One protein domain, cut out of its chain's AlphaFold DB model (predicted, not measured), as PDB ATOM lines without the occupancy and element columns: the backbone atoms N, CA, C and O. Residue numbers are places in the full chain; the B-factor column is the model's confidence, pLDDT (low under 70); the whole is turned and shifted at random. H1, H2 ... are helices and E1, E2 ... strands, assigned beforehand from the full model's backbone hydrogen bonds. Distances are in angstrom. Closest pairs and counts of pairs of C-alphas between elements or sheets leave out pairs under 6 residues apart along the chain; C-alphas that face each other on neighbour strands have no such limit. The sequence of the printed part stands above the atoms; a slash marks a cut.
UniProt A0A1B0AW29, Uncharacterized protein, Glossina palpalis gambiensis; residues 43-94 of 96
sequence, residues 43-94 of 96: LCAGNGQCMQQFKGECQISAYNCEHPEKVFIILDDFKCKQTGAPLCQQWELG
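AT A GLANCE: This is residues 43 to 94 of the 96 residues of an uncharacterized protein of Glossina palpalis gambiensis (UniProt A0A1B0AW29). With little regular structure, this is a small loop-rich domain: the hairpin E1 and E2 stands in the middle, H1 is on one side of it, and the long unnamed stretch 67 to 94 wraps round it. The 52 printed residues run E1, E2, H1; the class is mixed, with only 20 residues in named elements. The sheet E1 - E2 is antiparallel. The whole is compact, radius of gyration of the C-alphas 10.1 A, spanning 29 by 21 by 15 A.

IN THESE COORDINATES: Find C-alpha 43 at (-1.376, 3.258, 23.785), where E1, residues 43 to 46, begins and runs 10.2 A. E2, residues 51 to 55, runs 13.5 A. H1, residues 56 to 66, runs 16.1 A to C-alpha 66 at (16.025, 4.171, 29.879).

HOW THE PARTS SIT: In the hairpin E1 and E2, at 146 degrees, look for N 43 and O 54, 2.8 A apart. Residues 73 to 74 pair antiparallel with 45 to 46. The closest C-alphas of E1 and H1 are Leu 43 and Gly 56, 5.6 A; those of E2 and H1 are Phe 54 and Ile 60, 6.3 A. In H1 every O i to N i+4 pair is within hydrogen-bond range.

THE WHOLE: The farthest C-alphas, Cys 65 and Thr 83, are 29.5 A apart. The printed part has no cut; both links are tight. Only residue 94 has pLDDT under 70.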
ATOM      1  N   LEU A  43      -1.542   4.698  23.955       91.44
ATOM      2  CA  LEU A  43      -1.376   3.258  23.785       91.44
ATOM      3  C   LEU A  43      -1.335   2.577  25.138       91.44
ATOM      4  O   LEU A  43      -0.774   3.115  26.092       91.44
ATOM      5  N   CYS A  44      -1.888   1.372  25.205       92.69
ATOM      6  CA  CYS A  44      -1.696   0.504  26.355       92.69
ATOM      7  C   CYS A  44      -0.433  -0.338  26.176       92.69
ATOM      8  O   CYS A  44      -0.240  -0.945  25.125       92.69
ATOM      9  N   ALA A  45       0.400  -0.427  27.206       93.81
ATOM     10  CA  ALA A  45       1.531  -1.342  27.235       93.81
ATOM     11  C   ALA A  45       1.623  -2.050  28.589       93.81
ATOM     12  O   ALA A  45       1.136  -1.540  29.596       93.81
ATOM     13  N   GLY A  46       2.243  -3.226  28.629       92.88
ATOM     14  CA  GLY A  46       2.454  -3.979  29.863       92.88
ATOM     15  C   GLY A  46       3.824  -4.638  29.919       92.88
ATOM     16  O   GLY A  46       4.403  -4.976  28.890       92.88
ATOM     17  N   ASN A  47       4.325  -4.833  31.135       90.62
ATOM     18  CA  ASN A  47       5.630  -5.447  31.412       90.62
ATOM     19  C   ASN A  47       5.509  -6.839  32.074       90.62
ATOM     20  O   ASN A  47       6.483  -7.391  32.575       90.62
ATOM     21  N   GLY A  48       4.294  -7.399  32.114       88.25
ATOM     22  CA  GLY A  48       3.982  -8.672  32.776       88.25
ATOM     23  C   GLY A  48       3.653  -8.561  34.271       88.25
ATOM     24  O   GLY A  48       3.105  -9.510  34.825       88.25
ATOM     25  N   GLN A  49       3.918  -7.416  34.908       88.88
ATOM     26  CA  GLN A  49       3.518  -7.124  36.292       88.88
ATOM     27  C   GLN A  49       2.314  -6.183  36.331       88.88
ATOM     28  O   GLN A  49       1.330  -6.442  37.020       88.88
ATOM     29  N   CYS A  50       2.382  -5.114  35.543       91.12
ATOM     30  CA  CYS A  50       1.364  -4.083  35.475       91.12
ATOM     31  C   CYS A  50       1.224  -3.542  34.042       91.12
ATOM     32  O   CYS A  50       1.996  -3.873  33.134       91.12
ATOM     33  N   MET A  51       0.187  -2.738  33.829       91.94
ATOM     34  CA  MET A  51      -0.144  -2.070  32.578       91.94
ATOM     35  C   MET A  51      -0.062  -0.557  32.761       91.94
ATOM     36  O   MET A  51      -0.449  -0.024  33.799       91.94
ATOM     37  N   GLN A  52       0.397   0.143  31.734       91.00
ATOM     38  CA  GLN A  52       0.556   1.589  31.732       91.00
ATOM     39  C   GLN A  52       0.109   2.158  30.387       91.00
ATOM     40  O   GLN A  52       0.302   1.541  29.337       91.00
ATOM     41  N   GLN A  53      -0.493   3.347  30.420       90.94
ATOM     42  CA  GLN A  53      -0.769   4.106  29.205       90.94
ATOM     43  C   GLN A  53       0.414   5.020  28.878       90.94
ATOM     44  O   GLN A  53       0.869   5.776  29.737       90.94
ATOM     45  N   PHE A  54       0.866   4.969  27.629       90.06
ATOM     46  CA  PHE A  54       1.919   5.823  27.079       90.06
ATOM     47  C   PHE A  54       1.353   6.672  25.941       90.06
ATOM     48  O   PHE A  54       0.450   6.225  25.230       90.06
ATOM     49  N   LYS A  55       1.871   7.887  25.735       90.19
ATOM     50  CA  LYS A  55       1.515   8.694  24.561       90.19
ATOM     51  C   LYS A  55       2.362   8.227  23.377       90.19
ATOM     52  O   LYS A  55       3.406   8.800  23.096       90.19
ATOM     53  N   GLY A  56       1.903   7.160  22.734       89.31
ATOM     54  CA  GLY A  56       2.487   6.597  21.523       89.31
ATOM     55  C   GLY A  56       3.693   5.688  21.712       89.31
ATOM     56  O   GLY A  56       4.179   5.429  22.814       89.31
ATOM     57  N   GLU A  57       4.142   5.149  20.581       90.44
ATOM     58  CA  GLU A  57       5.206   4.143  20.504       90.44
ATOM     59  C   GLU A  57       6.580   4.752  20.787       90.44
ATOM     60  O   GLU A  57       7.472   4.063  21.292       90.44
ATOM     61  N   CYS A  58       6.748   6.052  20.511       90.00
ATOM     62  CA  CYS A  58       7.989   6.756  20.790       90.00
ATOM     63  C   CYS A  58       8.260   6.787  22.295       90.00
ATOM     64  O   CYS A  58       9.357   6.433  22.722       90.00
ATOM     65  N   GLN A  59       7.251   7.123  23.108       89.81
ATOM     66  CA  GLN A  59       7.408   7.150  24.564       89.81
ATOM     67  C   GLN A  59       7.684   5.765  25.152       89.81
ATOM     68  O   GLN A  59       8.485   5.652  26.074       89.81
ATOM     69  N   ILE A  60       7.078   4.711  24.598       91.12
ATOM     70  CA  ILE A  60       7.360   3.328  25.015       91.12
ATOM     71  C   ILE A  60       8.815   2.971  24.705       91.12
ATOM     72  O   ILE A  60       9.520   2.420  25.545       91.12
ATOM     73  N   SER A  61       9.285   3.314  23.506       90.88
ATOM     74  CA  SER A  61      10.662   3.048  23.084       90.88
ATOM     75  C   SER A  61      11.675   3.828  23.923       90.88
ATOM     76  O   SER A  61      12.704   3.273  24.308       90.88
ATOM     77  N   ALA A  62      11.356   5.083  24.251       90.06
ATOM     78  CA  ALA A  62      12.150   5.919  25.140       90.06
ATOM     79  C   ALA A  62      12.265   5.305  26.531       90.06
ATOM     80  O   ALA A  62      13.371   5.046  27.003       90.06
ATOM     81  N   TYR A  63      11.119   4.963  27.119       90.06
ATOM     82  CA  TYR A  63      11.052   4.335  28.429       90.06
ATOM     83  C   TYR A  63      11.839   3.020  28.471       90.06
ATOM     84  O   TYR A  63      12.663   2.810  29.353       90.06
ATOM     85  N   ASN A  64      11.652   2.146  27.482       91.50
ATOM     86  CA  ASN A  64      12.348   0.860  27.410       91.50
ATOM     87  C   ASN A  64      13.865   1.006  27.237       91.50
ATOM     88  O   ASN A  64      14.624   0.130  27.651       91.50
ATOM     89  N   CYS A  65      14.312   2.089  26.600       89.75
ATOM     90  CA  CYS A  65      15.729   2.395  26.469       89.75
ATOM     91  C   CYS A  65      16.330   2.829  27.814       89.75
ATOM     92  O   CYS A  65      17.425   2.382  28.165       89.75
ATOM     93  N   GLU A  66      15.612   3.672  28.561       88.19
ATOM     94  CA  GLU A  66      16.025   4.171  29.879       88.19
ATOM     95  C   GLU A  66      15.943   3.092  30.969       88.19
ATOM     96  O   GLU A  66      16.778   3.065  31.872       88.19
ATOM     97  N   HIS A  67      14.988   2.168  30.839       88.81
ATOM     98  CA  HIS A  67      14.690   1.109  31.802       88.81
ATOM     99  C   HIS A  67      14.753  -0.282  31.146       88.81
ATOM    100  O   HIS A  67      13.723  -0.952  30.990       88.81
ATOM    101  N   PRO A  68      15.949  -0.764  30.751       86.38
ATOM    102  CA  PRO A  68      16.110  -2.062  30.093       86.38
ATOM    103  C   PRO A  68      15.677  -3.252  30.966       86.38
ATOM    104  O   PRO A  68      15.446  -4.344  30.452       86.38
ATOM    105  N   GLU A  69      15.566  -3.065  32.280       87.31
ATOM    106  CA  GLU A  69      15.071  -4.048  33.241       87.31
ATOM    107  C   GLU A  69      13.543  -4.030  33.426       87.31
ATOM    108  O   GLU A  69      12.995  -4.970  34.000       87.31
ATOM    109  N   LYS A  70      12.843  -3.004  32.914       87.69
ATOM    110  CA  LYS A  70      11.381  -2.826  33.032       87.69
ATOM    111  C   LYS A  70      10.710  -2.583  31.679       87.69
ATOM    112  O   LYS A  70       9.903  -1.673  31.524       87.69
ATOM    113  N   VAL A  71      11.032  -3.410  30.692       90.81
ATOM    114  CA  VAL A  71      10.525  -3.249  29.322       90.81
ATOM    115  C   VAL A  71       9.002  -3.422  29.256       90.81
ATOM    116  O   VAL A  71       8.453  -4.434  29.690       90.81
ATOM    117  N   PHE A  72       8.331  -2.454  28.642       94.19
ATOM    118  CA  PHE A  72       6.914  -2.483  28.302       94.19
ATOM    119  C   PHE A  72       6.701  -2.924  26.852       94.19
ATOM    120  O   PHE A  72       7.386  -2.477  25.932       94.19
ATOM    121  N   ILE A  73       5.701  -3.774  26.638       92.81
ATOM    122  CA  ILE A  73       5.275  -4.255  25.322       92.81
ATOM    123  C   ILE A  73       3.874  -3.721  25.048       92.81
ATOM    124  O   ILE A  73       3.016  -3.771  25.928       92.81
ATOM    125  N   ILE A  74       3.639  -3.220  23.834       93.12
ATOM    126  CA  ILE A  74       2.325  -2.725  23.409       93.12
ATOM    127  C   ILE A  74       1.294  -3.857  23.494       93.12
ATOM    128  O   ILE A  74       1.515  -4.964  23.003       93.12
ATOM    129  N   LEU A  75       0.163  -3.559  24.120       91.31
ATOM    130  CA  LEU A  75      -1.008  -4.419  24.242       91.31
ATOM    131  C   LEU A  75      -2.181  -3.795  23.478       91.31
ATOM    132  O   LEU A  75      -2.119  -2.648  23.041       91.31
ATOM    133  N   ASP A  76      -3.292  -4.525  23.372       87.25
ATOM    134  CA  ASP A  76      -4.532  -3.935  22.872       87.25
ATOM    135  C   ASP A  76      -4.996  -2.775  23.771       87.25
ATOM    136  O   ASP A  76      -5.077  -2.912  24.995       87.25
ATOM    137  N   ASP A  77      -5.400  -1.657  23.162       80.31
ATOM    138  CA  ASP A  77      -5.781  -0.420  23.866       80.31
ATOM    139  C   ASP A  77      -6.891  -0.623  24.919       80.31
ATOM    140  O   ASP A  77      -6.969   0.110  25.910       80.31
ATOM    141  N   PHE A  78      -7.758  -1.626  24.740       82.19
ATOM    142  CA  PHE A  78      -8.831  -1.927  25.692       82.19
ATOM    143  C   PHE A  78      -8.325  -2.547  27.003       82.19
ATOM    144  O   PHE A  78      -9.027  -2.467  28.009       82.19
ATOM    145  N   LYS A  79      -7.121  -3.135  27.028       81.38
ATOM    146  CA  LYS A  79      -6.570  -3.816  28.211       81.38
ATOM    147  C   LYS A  79      -6.386  -2.855  29.380       81.38
ATOM    148  O   LYS A  79      -6.824  -3.161  30.480       81.38
ATOM    149  N   CYS A  80      -5.884  -1.650  29.124       84.69
ATOM    150  CA  CYS A  80      -5.734  -0.613  30.149       84.69
ATOM    151  C   CYS A  80      -7.068   0.020  30.585       84.69
ATOM    152  O   CYS A  80      -7.100   0.757  31.565       84.69
ATOM    153  N   LYS A  81      -8.165  -0.214  29.850       84.62
ATOM    154  CA  LYS A  81      -9.514   0.284  30.180       84.62
ATOM    155  C   LYS A  81     -10.384  -0.788  30.838       84.62
ATOM    156  O   LYS A  81     -11.497  -0.494  31.268       84.62
ATOM    157  N   GLN A  82      -9.899  -2.027  30.894       84.88
ATOM    158  CA  GLN A  82     -10.613  -3.129  31.508       84.88
ATOM    159  C   GLN A  82     -10.642  -2.942  33.027       84.88
ATOM    160  O   GLN A  82      -9.618  -2.696  33.665       84.88
ATOM    161  N   THR A  83     -11.827  -3.065  33.620       77.31
ATOM    162  CA  THR A  83     -11.988  -3.015  35.074       77.31
ATOM    163  C   THR A  83     -11.153  -4.117  35.725       77.31
ATOM    164  O   THR A  83     -11.302  -5.288  35.382       77.31
ATOM    165  N   GLY A  84     -10.269  -3.740  36.653       75.62
ATOM    166  CA  GLY A  84      -9.357  -4.670  37.326       75.62
ATOM    167  C   GLY A  84      -8.022  -4.899  36.612       75.62
ATOM    168  O   GLY A  84      -7.246  -5.735  37.066       75.62
ATOM    169  N   ALA A  85      -7.727  -4.169  35.530       79.75
ATOM    170  CA  ALA A  85      -6.385  -4.157  34.962       79.75
ATOM    171  C   ALA A  85      -5.372  -3.689  36.029       79.75
ATOM    172  O   ALA A  85      -5.593  -2.641  36.646       79.75
ATOM    173  N   PRO A  86      -4.284  -4.440  36.273       85.50
ATOM    174  CA  PRO A  86      -3.271  -4.042  37.242       85.50
ATOM    175  C   PRO A  86      -2.494  -2.854  36.672       85.50
ATOM    176  O   PRO A  86      -1.588  -3.044  35.870       85.50
ATOM    177  N   LEU A  87      -2.885  -1.626  37.016       88.81
ATOM    178  CA  LEU A  87      -2.197  -0.420  36.554       88.81
ATOM    179  C   LEU A  87      -0.909  -0.190  37.341       88.81
ATOM    180  O   LEU A  87      -0.894  -0.356  38.564       88.81
ATOM    181  N   CYS A  88       0.143   0.223  36.635       88.56
ATOM    182  CA  CYS A  88       1.425   0.518  37.255       88.56
ATOM    183  C   CYS A  88       1.305   1.703  38.216       88.56
ATOM    184  O   CYS A  88       0.703   2.733  37.911       88.56
ATOM    185  N   GLN A  89       1.901   1.553  39.388       87.31
ATOM    186  CA  GLN A  89       2.085   2.612  40.363       87.31
ATOM    187  C   GLN A  89       3.287   3.483  39.978       87.31
ATOM    188  O   GLN A  89       4.224   3.033  39.321       87.31
ATOM    189  N   GLN A  90       3.311   4.727  40.458       82.12
ATOM    190  CA  GLN A  90       4.378   5.691  40.149       82.12
ATOM    191  C   GLN A  90       5.792   5.151  40.460       82.12
ATOM    192  O   GLN A  90       6.726   5.360  39.689       82.12
ATOM    193  N   TRP A  91       5.938   4.411  41.565       78.06
ATOM    194  CA  TRP A  91       7.210   3.820  41.998       78.06
ATOM    195  C   TRP A  91       7.647   2.629  41.130       78.06
ATOM    196  O   TRP A  91       8.842   2.361  40.991       78.06
ATOM    197  N   GLU A  92       6.703   1.933  40.492       79.12
ATOM    198  CA  GLU A  92       7.002   0.847  39.552       79.12
ATOM    199  C   GLU A  92       7.607   1.408  38.264       79.12
ATOM    200  O   GLU A  92       8.498   0.782  37.689       79.12
ATOM    201  N   LEU A  93       7.218   2.631  37.886       79.19
ATOM    202  CA  LEU A  93       7.705   3.331  36.697       79.19
ATOM    203  C   LEU A  93       9.114   3.924  36.856       79.19
ATOM    204  O   LEU A  93       9.708   4.305  35.855       79.19
ATOM    205  N   GLY A  94       9.688   3.964  38.063       68.38
ATOM    206  CA  GLY A  94      11.049   4.479  38.276       68.38
ATOM    207  C   GLY A  94      11.161   6.008  38.347       68.38
ATOM    208  O   GLY A  94      12.271   6.533  38.303       68.38
TER     209      GLY A  94